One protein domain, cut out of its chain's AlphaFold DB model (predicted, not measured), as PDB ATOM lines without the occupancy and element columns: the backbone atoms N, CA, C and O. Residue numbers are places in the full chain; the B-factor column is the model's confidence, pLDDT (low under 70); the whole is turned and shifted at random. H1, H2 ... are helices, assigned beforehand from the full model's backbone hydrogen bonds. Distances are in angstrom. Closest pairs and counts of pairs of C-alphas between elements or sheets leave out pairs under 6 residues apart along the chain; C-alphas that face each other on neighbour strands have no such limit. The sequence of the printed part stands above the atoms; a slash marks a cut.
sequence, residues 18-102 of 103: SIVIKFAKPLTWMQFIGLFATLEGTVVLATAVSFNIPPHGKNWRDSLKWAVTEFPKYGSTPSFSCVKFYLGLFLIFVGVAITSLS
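AT A GLANCE: This is residues 18 to 102 of the 103 residues of an uncharacterized protein of candidate division TA06 bacterium SM23_40 (UniProt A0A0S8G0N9). Two long helices, H2 and H5, lie side by side and run opposite ways; the short helix H1 folds back along part of H2, on the side away from H5. From the other end of this pair, two stretches without a named helix, residues 47 to 59 and 75 to 81, lead off to a small separate head made of H3 and H4. The printed part has 85 residues with five named helices, H1 to H5 in order along the chain, and no named strand; its class is all helix. It is flat, spanning 49 by 29 by 15 A, and only just loose, close to extended, with a radius of gyration of the C-alphas of 17.8 A.

IN THESE COORDINATES: Find C-alpha 18 at (174.788, 165.109, 165.253); there H1 begins, residues 18 to 24. Go on to C-alpha 29 at (170.839, 175.637, 168.624), where H2 begins; it covers residues 29 to 46 and is 25.7 A long from first to last C-alpha. Past residues 47 to 59 you reach H3, residues 60 to 69, 14.2 A long, and then H4, residues 71 to 74. H5, the longest helix, covers residues 82 to 101 and measures 28.4 A; find its last C-alpha at (160.559, 173.312, 174.183).

HOW THE PARTS SIT: Look first at H1 and H2, a helical hairpin: they touch, H2 with residues 32 to 39 alone, and the closest C-alphas, those of Ser 18 and Phe 36, are 5.9 A apart. Their lines stand at a steep tilt of 44 degrees, opposite ways. H2 also touches H5, at a shallow tilt of 22 degrees, opposite ways; here the closest C-alphas, those of Gly 34 and Gly 95, are 3.8 A apart. H1 and H5 are apart. Between H2 and H3 along the chain, residues 49 to 50 form a short antiparallel pairing with residues 79 to 80, which stand between H4 and H5 along the chain. Farther on, H3 and H4 are near each other and meet only through their link; both are apart from H1, H2 and H5. In H1, H2, H3 and H5 every O i to N i+4 pair is within hydrogen-bond range; H4 is too short for such a pair, and its one O i to N i+3 pair is within range.

THE WHOLE: The two C-alphas farthest apart, those of Lys 58 and Leu 101, are 51.9 A apart. The printed part has no cut. The link from H2 to H3, 13 residues, is long; H1 to H2 and H3 to H4 are tight links, and H4 to H5 is a short one. The mean pLDDT of the printed part is 76.3, and 23 residues are under 70, among them residues 50 to 57 and 70 to 79.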
ATOM      1  N   SER A  18     175.423 163.852 164.831       75.75
ATOM      2  CA  SER A  18     174.788 165.109 165.253       75.75
ATOM      3  C   SER A  18     175.191 166.275 164.348       75.75
ATOM      4  O   SER A  18     174.340 167.055 163.916       75.75
ATOM      5  N   ILE A  19     176.485 166.387 164.030       79.25
ATOM      6  CA  ILE A  19     177.018 167.433 163.147       79.25
ATOM      7  C   ILE A  19     176.434 167.290 161.737       79.25
ATOM      8  O   ILE A  19     175.934 168.269 161.188       79.25
ATOM      9  N   VAL A  20     176.439 166.081 161.168       82.56
ATOM     10  CA  VAL A  20     175.873 165.816 159.834       82.56
ATOM     11  C   VAL A  20     174.392 166.199 159.780       82.56
ATOM     12  O   VAL A  20     173.966 166.873 158.843       82.56
ATOM     13  N   ILE A  21     173.611 165.846 160.805       77.12
ATOM     14  CA  ILE A  21     172.182 166.178 160.873       77.12
ATOM     15  C   ILE A  21     171.960 167.698 160.938       77.12
ATOM     16  O   ILE A  21     171.062 168.207 160.272       77.12
ATOM     17  N   LYS A  22     172.796 168.439 161.674       74.19
ATOM     18  CA  LYS A  22     172.746 169.911 161.731       74.19
ATOM     19  C   LYS A  22     173.042 170.592 160.395       74.19
ATOM     20  O   LYS A  22     172.521 171.669 160.138       74.19
ATOM     21  N   PHE A  23     173.879 169.993 159.552       77.94
ATOM     22  CA  PHE A  23     174.107 170.506 158.198       77.94
ATOM     23  C   PHE A  23     173.006 170.075 157.219       77.94
ATOM     24  O   PHE A  23     172.713 170.807 156.279       77.94
ATOM     25  N   ALA A  24     172.369 168.922 157.445       79.00
ATOM     26  CA  ALA A  24     171.278 168.420 156.609       79.00
ATOM     27  C   ALA A  24     169.918 169.084 156.899       79.00
ATOM     28  O   ALA A  24     169.071 169.166 156.010       79.00
ATOM     29  N   LYS A  25     169.686 169.551 158.132       75.19
ATOM     30  CA  LYS A  25     168.479 170.287 158.531       75.19
ATOM     31  C   LYS A  25     168.850 171.573 159.270       75.19
ATOM     32  O   LYS A  25     169.707 171.509 160.146       75.19
ATOM     33  N   PRO A  26     168.160 172.702 159.014       72.12
ATOM     34  CA  PRO A  26     168.380 173.954 159.731       72.12
ATOM     35  C   PRO A  26     167.805 173.857 161.152       72.12
ATOM     36  O   PRO A  26     166.741 174.386 161.457       72.12
ATOM     37  N   LEU A  27     168.494 173.112 162.013       75.19
ATOM     38  CA  LEU A  27     168.152 172.954 163.420       75.19
ATOM     39  C   LEU A  27     168.554 174.214 164.183       75.19
ATOM     40  O   LEU A  27     169.672 174.717 164.030       75.19
ATOM     41  N   THR A  28     167.668 174.695 165.052       83.19
ATOM     42  CA  THR A  28     168.042 175.733 166.017       83.19
ATOM     43  C   THR A  28     169.075 175.180 166.999       83.19
ATOM     44  O   THR A  28     169.222 173.966 167.175       83.19
ATOM     45  N   TRP A  29     169.808 176.065 167.676       79.94
ATOM     46  CA  TRP A  29     170.839 175.637 168.624       79.94
ATOM     47  C   TRP A  29     170.273 174.757 169.749       79.94
ATOM     48  O   TRP A  29     170.913 173.786 170.144       79.94
ATOM     49  N   MET A  30     169.045 175.038 170.203       80.44
ATOM     50  CA  MET A  30     168.350 174.220 171.202       80.44
ATOM     51  C   MET A  30     167.989 172.834 170.658       80.44
ATOM     52  O   MET A  30     168.259 171.835 171.319       80.44
ATOM     53  N   GLN A  31     167.479 172.743 169.425       80.12
ATOM     54  CA  GLN A  31     167.174 171.453 168.798       80.12
ATOM     55  C   GLN A  31     168.436 170.607 168.585       80.12
ATOM     56  O   GLN A  31     168.396 169.392 168.768       80.12
ATOM     57  N   PHE A  32     169.565 171.240 168.248       82.81
ATOM     58  CA  PHE A  32     170.855 170.561 168.136       82.81
ATOM     59  C   PHE A  32     171.354 170.028 169.484       82.81
ATOM     60  O   PHE A  32     171.785 168.881 169.559       82.81
ATOM     61  N   ILE A  33     171.268 170.830 170.552       82.75
ATOM     62  CA  ILE A  33     171.645 170.398 171.906       82.75
ATOM     63  C   ILE A  33     170.750 169.245 172.372       82.75
ATOM     64  O   ILE A  33     171.255 168.271 172.926       82.75
ATOM     65  N   GLY A  34     169.442 169.322 172.105       83.88
ATOM     66  CA  GLY A  34     168.500 168.249 172.413       83.88
ATOM     67  C   GLY A  34     168.844 166.951 171.680       83.88
ATOM     68  O   GLY A  34     169.000 165.911 172.314       83.88
ATOM     69  N   LEU A  35     169.085 167.031 170.366       83.69
ATOM     70  CA  LEU A  35     169.515 165.893 169.546       83.69
ATOM     71  C   LEU A  35     170.820 165.270 170.065       83.69
ATOM     72  O   LEU A  35     170.916 164.049 170.181       83.69
ATOM     73  N   PHE A  36     171.808 166.106 170.387       82.44
ATOM     74  CA  PHE A  36     173.096 165.661 170.907       82.44
ATOM     75  C   PHE A  36     172.940 164.927 172.245       82.44
ATOM     76  O   PHE A  36     173.438 163.814 172.397       82.44
ATOM     77  N   ALA A  37     172.182 165.500 173.186       84.00
ATOM     78  CA  ALA A  37     171.908 164.878 174.480       84.00
ATOM     79  C   ALA A  37     171.155 163.546 174.338       84.00
ATOM     80  O   ALA A  37     171.473 162.581 175.034       84.00
ATOM     81  N   THR A  38     170.203 163.453 173.404       85.06
ATOM     82  CA  THR A  38     169.494 162.200 173.121       85.06
ATOM     83  C   THR A  38     170.426 161.132 172.543       85.06
ATOM     84  O   THR A  38     170.360 159.977 172.965       85.06
ATOM     85  N   LEU A  39     171.313 161.490 171.610       83.56
ATOM     86  CA  LEU A  39     172.260 160.545 171.009       83.56
ATOM     87  C   LEU A  39     173.293 160.045 172.026       83.56
ATOM     88  O   LEU A  39     173.477 158.836 172.156       83.56
ATOM     89  N   GLU A  40     173.894 160.947 172.800       82.06
ATOM     90  CA  GLU A  40     174.812 160.591 173.887       82.06
ATOM     91  C   GLU A  40     174.119 159.722 174.944       82.06
ATOM     92  O   GLU A  40     174.624 158.662 175.317       82.06
ATOM     93  N   GLY A  41     172.908 160.098 175.367       82.06
ATOM     94  CA  GLY A  41     172.112 159.301 176.296       82.06
ATOM     95  C   GLY A  41     171.805 157.898 175.771       82.06
ATOM     96  O   GLY A  41     171.887 156.929 176.524       82.06
ATOM     97  N   THR A  42     171.545 157.760 174.468       82.44
ATOM     98  CA  THR A  42     171.329 156.459 173.815       82.44
ATOM     99  C   THR A  42     172.588 155.596 173.841       82.44
ATOM    100  O   THR A  42     172.507 154.407 174.144       82.44
ATOM    101  N   VAL A  43     173.762 156.180 173.582       82.38
ATOM    102  CA  VAL A  43     175.048 155.471 173.669       82.38
ATOM    103  C   VAL A  43     175.324 155.016 175.102       82.38
ATOM    104  O   VAL A  43     175.654 153.853 175.339       82.38
ATOM    105  N   VAL A  44     175.138 155.900 176.083       82.25
ATOM    106  CA  VAL A  44     175.335 155.573 177.502       82.25
ATOM    107  C   VAL A  44     174.370 154.467 177.947       82.25
ATOM    108  O   VAL A  44     174.794 153.521 178.611       82.25
ATOM    109  N   LEU A  45     173.109 154.523 177.514       82.38
ATOM    110  CA  LEU A  45     172.108 153.494 177.796       82.38
ATOM    111  C   LEU A  45     172.473 152.150 177.148       82.38
ATOM    112  O   LEU A  45     172.389 151.112 177.802       82.38
ATOM    113  N   ALA A  46     172.947 152.159 175.900       77.94
ATOM    114  CA  ALA A  46     173.402 150.956 175.203       77.94
ATOM    115  C   ALA A  46     174.625 150.317 175.886       77.94
ATOM    116  O   ALA A  46     174.728 149.097 175.948       77.94
ATOM    117  N   THR A  47     175.519 151.128 176.461       77.44
ATOM    118  CA  THR A  47     176.684 150.640 177.227       77.44
ATOM    119  C   THR A  47     176.364 150.263 178.678       77.44
ATOM    120  O   THR A  47     177.259 149.832 179.413       77.44
ATOM    121  N   ALA A  48     175.111 150.415 179.120       77.50
ATOM    122  CA  ALA A  48     174.677 149.972 180.442       77.50
ATOM    123  C   ALA A  48     174.596 148.443 180.549       77.50
ATOM    124  O   ALA A  48     174.710 147.908 181.652       77.50
ATOM    125  N   VAL A  49     174.437 147.758 179.414       73.75
ATOM    126  CA  VAL A  49     174.528 146.304 179.289       73.75
ATOM    127  C   VAL A  49     175.853 145.989 178.601       73.75
ATOM    128  O   VAL A  49     176.008 146.271 177.416       73.75
ATOM    129  N   SER A  50     176.816 145.416 179.326       66.12
ATOM    130  CA  SER A  50     178.049 144.911 178.713       66.12
ATOM    131  C   SER A  50     178.035 143.388 178.693       66.12
ATOM    132  O   SER A  50     177.854 142.715 179.713       66.12
ATOM    133  N   PHE A  51     178.224 142.833 177.500       62.47
ATOM    134  CA  PHE A  51     178.521 141.422 177.338       62.47
ATOM    135  C   PHE A  51     180.035 141.272 177.404       62.47
ATOM    136  O   PHE A  51     180.752 141.721 176.509       62.47
ATOM    137  N   ASN A  52     180.532 140.630 178.462       60.38
ATOM    138  CA  ASN A  52     181.944 140.284 178.554       60.38
ATOM    139  C   ASN A  52     182.226 139.100 177.619       60.38
ATOM    140  O   ASN A  52     182.294 137.953 178.049       60.38
ATOM    141  N   ILE A  53     182.308 139.381 176.319       62.31
ATOM    142  CA  ILE A  53     182.607 138.397 175.280       62.31
ATOM    143  C   ILE A  53     184.128 138.207 175.284       62.31
ATOM    144  O   ILE A  53     184.853 139.120 174.870       62.31
ATOM    145  N   PRO A  54     184.655 137.071 175.779       62.00
ATOM    146  CA  PRO A  54     186.083 136.817 175.698       62.00
ATOM    147  C   PRO A  54     186.508 136.740 174.221       62.00
ATOM    148  O   PRO A  54     185.750 136.229 173.393       62.00
ATOM    149  N   PRO A  55     187.710 137.230 173.865       64.25
ATOM    150  CA  PRO A  55     188.242 137.028 172.525       64.25
ATOM    151  C   PRO A  55     188.322 135.525 172.241       64.25
ATOM    152  O   PRO A  55     188.833 134.757 173.060       64.25
ATOM    153  N   HIS A  56     187.789 135.106 171.094       66.88
ATOM    154  CA  HIS A  56     187.691 133.694 170.743       66.88
ATOM    155  C   HIS A  56     188.263 133.416 169.353       66.88
ATOM    156  O   HIS A  56     187.937 134.096 168.380       66.88
ATOM    157  N   GLY A  57     189.137 132.415 169.256       64.81
ATOM    158  CA  GLY A  57     189.882 132.121 168.033       64.81
ATOM    159  C   GLY A  57     191.080 133.051 167.794       64.81
ATOM    160  O   GLY A  57     191.420 133.896 168.618       64.81
ATOM    161  N   LYS A  58     191.762 132.851 166.658       74.38
ATOM    162  CA  LYS A  58     192.983 133.593 166.285       74.38
ATOM    163  C   LYS A  58     192.696 134.906 165.545       74.38
ATOM    164  O   LYS A  58     193.556 135.777 165.523       74.38
ATOM    165  N   ASN A  59     191.508 135.044 164.950       77.50
ATOM    166  CA  ASN A  59     191.135 136.173 164.099       77.50
ATOM    167  C   ASN A  59     189.811 136.813 164.538       77.50
ATOM    168  O   ASN A  59     188.925 136.145 165.070       77.50
ATOM    169  N   TRP A  60     189.629 138.098 164.212       66.25
ATOM    170  CA  TRP A  60     188.420 138.857 164.559       66.25
ATOM    171  C   TRP A  60     187.130 138.244 163.992       66.25
ATOM    172  O   TRP A  60     186.084 138.334 164.626       66.25
ATOM    173  N   ARG A  61     187.194 137.591 162.821       73.62
ATOM    174  CA  ARG A  61     186.042 136.910 162.203       73.62
ATOM    175  C   ARG A  61     185.572 135.707 163.011       73.62
ATOM    176  O   ARG A  61     184.369 135.503 163.128       73.62
ATOM    177  N   ASP A  62     186.504 134.946 163.575       74.81
ATOM    178  CA  ASP A  62     186.180 133.783 164.405       74.81
ATOM    179  C   ASP A  62     185.573 134.241 165.732       74.81
ATOM    180  O   ASP A  62     184.554 133.705 166.160       74.81
ATOM    181  N   SER A  63     186.119 135.318 166.312       69.56
ATOM    182  CA  SER A  63     185.531 135.975 167.484       69.56
ATOM    183  C   SER A  63     184.123 136.496 167.197       69.56
ATOM    184  O   SER A  63     183.239 136.330 168.029       69.56
ATOM    185  N   LEU A  64     183.892 137.092 166.022       69.69
ATOM    186  CA  LEU A  64     182.583 137.618 165.631       69.69
ATOM    187  C   LEU A  64     181.561 136.496 165.420       69.69
ATOM    188  O   LEU A  64     180.441 136.583 165.913       69.69
ATOM    189  N   LYS A  65     181.950 135.430 164.708       76.56
ATOM    190  CA  LYS A  65     181.096 134.260 164.493       76.56
ATOM    191  C   LYS A  65     180.693 133.666 165.839       76.56
ATOM    192  O   LYS A  65     179.504 133.525 166.099       76.56
ATOM    193  N   TRP A  66     181.663 133.442 166.719       74.69
ATOM    194  CA  TRP A  66     181.409 132.910 168.052       74.69
ATOM    195  C   TRP A  66     180.515 133.830 168.896       74.69
ATOM    196  O   TRP A  66     179.532 133.364 169.468       74.69
ATOM    197  N   ALA A  67     180.786 135.140 168.915       69.94
ATOM    198  CA  ALA A  67     179.984 136.141 169.625       69.94
ATOM    199  C   ALA A  67     178.504 136.143 169.206       69.94
ATOM    200  O   ALA A  67     177.626 136.399 170.028       69.94
ATOM    201  N   VAL A  68     178.218 135.853 167.933       71.56
ATOM    202  CA  VAL A  68     176.856 135.871 167.386       71.56
ATOM    203  C   VAL A  68     176.160 134.515 167.528       71.56
ATOM    204  O   VAL A  68     174.976 134.475 167.852       71.56
ATOM    205  N   THR A  69     176.854 133.397 167.287       73.75
ATOM    206  CA  THR A  69     176.204 132.074 167.197       73.75
ATOM    207  C   THR A  69     176.321 131.216 168.452       73.75
ATOM    208  O   THR A  69     175.451 130.380 168.705       73.75
ATOM    209  N   GLU A  70     177.391 131.384 169.227       69.19
ATOM    210  CA  GLU A  70     177.756 130.474 170.323       69.19
ATOM    211  C   GLU A  70     177.762 131.166 171.686       69.19
ATOM    212  O   GLU A  70     177.261 130.591 172.651       69.19
ATOM    213  N   PHE A  71     178.205 132.421 171.774       66.00
ATOM    214  CA  PHE A  71     178.139 133.203 173.009       66.00
ATOM    215  C   PHE A  71     176.720 133.309 173.595       66.00
ATOM    216  O   PHE A  71     176.602 133.182 174.801       66.00
ATOM    217  N   PRO A  72     175.609 133.417 172.842       67.94
ATOM    218  CA  PRO A  72     174.275 133.420 173.456       67.94
ATOM    219  C   PRO A  72     173.912 132.108 174.173       67.94
ATOM    220  O   PRO A  72     173.037 132.101 175.033       67.94
ATOM    221  N   LYS A  73     174.567 130.993 173.817       69.06
ATOM    222  CA  LYS A  73     174.317 129.660 174.394       69.06
ATOM    223  C   LYS A  73     175.162 129.386 175.640       69.06
ATOM    224  O   LYS A  73     174.740 128.610 176.490       69.06
ATOM    225  N   TYR A  74     176.342 130.001 175.726       62.78
ATOM    226  CA  TYR A  74     177.340 129.775 176.785       62.78
ATOM    227  C   TYR A  74     177.733 131.054 177.540       62.78
ATOM    228  O   TYR A  74     178.652 131.047 178.356       62.78
ATOM    229  N   GLY A  75     177.088 132.168 177.212       57.81
ATOM    230  CA  GLY A  75     177.485 133.504 177.616       57.81
ATOM    231  C   GLY A  75     177.276 133.717 179.099       57.81
ATOM    232  O   GLY A  75     176.249 133.351 179.668       57.81
ATOM    233  N   SER A  76     178.268 134.342 179.723       58.66
ATOM    234  CA  SER A  76     178.155 134.854 181.081       58.66
ATOM    235  C   SER A  76     176.992 135.838 181.186       58.66
ATOM    236  O   SER A  76     176.755 136.613 180.254       58.66
ATOM    237  N   THR A  77     176.328 135.861 182.343       59.59
ATOM    238  CA  THR A  77     175.303 136.851 182.677       59.59
ATOM    239  C   THR A  77     175.813 138.257 182.330       59.59
ATOM    240  O   THR A  77     176.906 138.614 182.784       59.59
ATOM    241  N   PRO A  78     175.092 139.041 181.507       63.81
ATOM    242  CA  PRO A  78     175.529 140.385 181.149       63.81
ATOM    243  C   PRO A  78     175.728 141.219 182.413       63.81
ATOM    244  O   PRO A  78     174.911 141.166 183.337       63.81
ATOM    245  N   SER A  79     176.812 141.991 182.466       69.06
ATOM    246  CA  SER A  79     177.006 142.933 183.560       69.06
ATOM    247  C   SER A  79     176.141 144.161 183.289       69.06
ATOM    248  O   SER A  79     176.202 144.777 182.222       69.06
ATOM    249  N   PHE A  80     175.284 144.487 184.255       76.75
ATOM    250  CA  PHE A  80     174.391 145.632 184.169       76.75
ATOM    251  C   PHE A  80     174.869 146.746 185.091       76.75
ATOM    252  O   PHE A  80     175.068 146.542 186.288       76.75
ATOM    253  N   SER A  81     175.030 147.943 184.538       79.31
ATOM    254  CA  SER A  81     175.342 149.137 185.313       79.31
ATOM    255  C   SER A  81     174.094 150.000 185.471       79.31
ATOM    256  O   SER A  81     173.754 150.771 184.573       79.31
ATOM    257  N   CYS A  82     173.453 149.934 186.646       79.25
ATOM    258  CA  CYS A  82     172.328 150.814 186.988       79.25
ATOM    259  C   CYS A  82     172.683 152.295 186.799       79.25
ATOM    260  O   CYS A  82     171.874 153.062 186.290       79.25
ATOM    261  N   VAL A  83     173.904 152.698 187.169       81.25
ATOM    262  CA  VAL A  83     174.356 154.092 187.051       81.25
ATOM    263  C   VAL A  83     174.353 154.547 185.593       81.25
ATOM    264  O   VAL A  83     173.761 155.576 185.283       81.25
ATOM    265  N   LYS A  84     174.954 153.764 184.685       80.50
ATOM    266  CA  LYS A  84     174.947 154.082 183.248       80.50
ATOM    267  C   LYS A  84     173.530 154.054 182.683       80.50
ATOM    268  O   LYS A  84     173.174 154.934 181.913       80.50
ATOM    269  N   PHE A  85     172.707 153.097 183.109       82.69
ATOM    270  CA  PHE A  85     171.323 153.006 182.658       82.69
ATOM    271  C   PHE A  85     170.531 154.277 182.987       82.69
ATOM    272  O   PHE A  85     170.004 154.922 182.086       82.69
ATOM    273  N   TYR A  86     170.501 154.686 184.259       83.81
ATOM    274  CA  TYR A  86     169.765 155.882 184.674       83.81
ATOM    275  C   TYR A  86     170.367 157.172 184.114       83.81
ATOM    276  O   TYR A  86     169.617 158.078 183.762       83.81
ATOM    277  N   LEU A  87     171.695 157.250 183.973       83.75
ATOM    278  CA  LEU A  87     172.355 158.401 183.354       83.75
ATOM    279  C   LEU A  87     171.975 158.545 181.873       83.75
ATOM    280  O   LEU A  87     171.633 159.641 181.433       83.75
ATOM    281  N   GLY A  88     171.990 157.444 181.116       85.06
ATOM    282  CA  GLY A  88     171.571 157.435 179.716       85.06
ATOM    283  C   GLY A  88     170.098 157.808 179.560       85.06
ATOM    284  O   GLY A  88     169.755 158.665 178.747       85.06
ATOM    285  N   LEU A  89     169.233 157.240 180.405       86.94
ATOM    286  CA  LEU A  89     167.801 157.544 180.425       86.94
ATOM    287  C   LEU A  89     167.534 159.027 180.739       86.94
ATOM    288  O   LEU A  89     166.716 159.669 180.084       86.94
ATOM    289  N   PHE A  90     168.258 159.585 181.712       87.62
ATOM    290  CA  PHE A  90     168.173 160.995 182.081       87.62
ATOM    291  C   PHE A  90     168.579 161.912 180.923       87.62
ATOM    292  O   PHE A  90     167.847 162.843 180.597       87.62
ATOM    293  N   LEU A  91     169.702 161.624 180.258       85.88
ATOM    294  CA  LEU A  91     170.168 162.389 179.097       85.88
ATOM    295  C   LEU A  91     169.167 162.348 177.936       85.88
ATOM    296  O   LEU A  91     168.924 163.379 177.307       85.88
ATOM    297  N   ILE A  92     168.530 161.197 177.696       88.88
ATOM    298  CA  ILE A  92     167.453 161.075 176.704       88.88
ATOM    299  C   ILE A  92     166.270 161.966 177.083       88.88
ATOM    300  O   ILE A  92     165.803 162.725 176.235       88.88
ATOM    301  N   PHE A  93     165.804 161.921 178.336       87.06
ATOM    302  CA  PHE A  93     164.686 162.756 178.779       87.06
ATOM    303  C   PHE A  93     164.994 164.250 178.697       87.06
ATOM    304  O   PHE A  93     164.153 165.013 178.227       87.06
ATOM    305  N   VAL A  94     166.199 164.665 179.091       86.25
ATOM    306  CA  VAL A  94     166.658 166.052 178.944       86.25
ATOM    307  C   VAL A  94     166.688 166.450 177.470       86.25
ATOM    308  O   VAL A  94     166.168 167.505 177.118       86.25
ATOM    309  N   GLY A  95     167.234 165.597 176.598       85.00
ATOM    310  CA  GLY A  95     167.278 165.854 175.162       85.00
ATOM    311  C   GLY A  95     165.885 166.030 174.554       85.00
ATOM    312  O   GLY A  95     165.621 167.039 173.904       85.00
ATOM    313  N   VAL A  96     164.959 165.113 174.860       86.00
ATOM    314  CA  VAL A  96     163.558 165.181 174.410       86.00
ATOM    315  C   VAL A  96     162.859 166.435 174.941       86.00
ATOM    316  O   VAL A  96     162.180 167.117 174.175       86.00
ATOM    317  N   ALA A  97     163.045 166.774 176.220       85.38
ATOM    318  CA  ALA A  97     162.452 167.965 176.820       85.38
ATOM    319  C   ALA A  97     162.947 169.246 176.131       85.38
ATOM    320  O   ALA A  97     162.134 170.069 175.712       85.38
ATOM    321  N   ILE A  98     164.261 169.383 175.926       84.06
ATOM    322  CA  ILE A  98     164.851 170.524 175.214       84.06
ATOM    323  C   ILE A  98     164.289 170.611 173.791       84.06
ATOM    324  O   ILE A  98     163.845 171.681 173.374       84.06
ATOM    325  N   THR A  99     164.238 169.497 173.056       81.25
ATOM    326  CA  THR A  99     163.673 169.474 171.701       81.25
ATOM    327  C   THR A  99     162.188 169.851 171.686       81.25
ATOM    328  O   THR A  99     161.774 170.595 170.802       81.25
ATOM    329  N   SER A 100     161.392 169.420 172.672       78.75
ATOM    330  CA  SER A 100     159.964 169.771 172.773       78.75
ATOM    331  C   SER A 100     159.704 171.241 173.117       78.75
ATOM    332  O   SER A 100     158.707 171.799 172.673       78.75
ATOM    333  N   LEU A 101     160.614 171.882 173.857       76.69
ATOM    334  CA  LEU A 101     160.559 173.312 174.183       76.69
ATOM    335  C   LEU A 101     161.018 174.202 173.018       76.69
ATOM    336  O   LEU A 101     160.880 175.417 173.081       76.69
ATOM    337  N   SER A 102     161.595 173.598 171.978       64.75
ATOM    338  CA  SER A 102     162.129 174.292 170.805       64.75
ATOM    339  C   SER A 102     161.109 174.449 169.663       64.75
ATOM    340  O   SER A 102     161.533 174.698 168.530       64.75
TER     341      SER A 102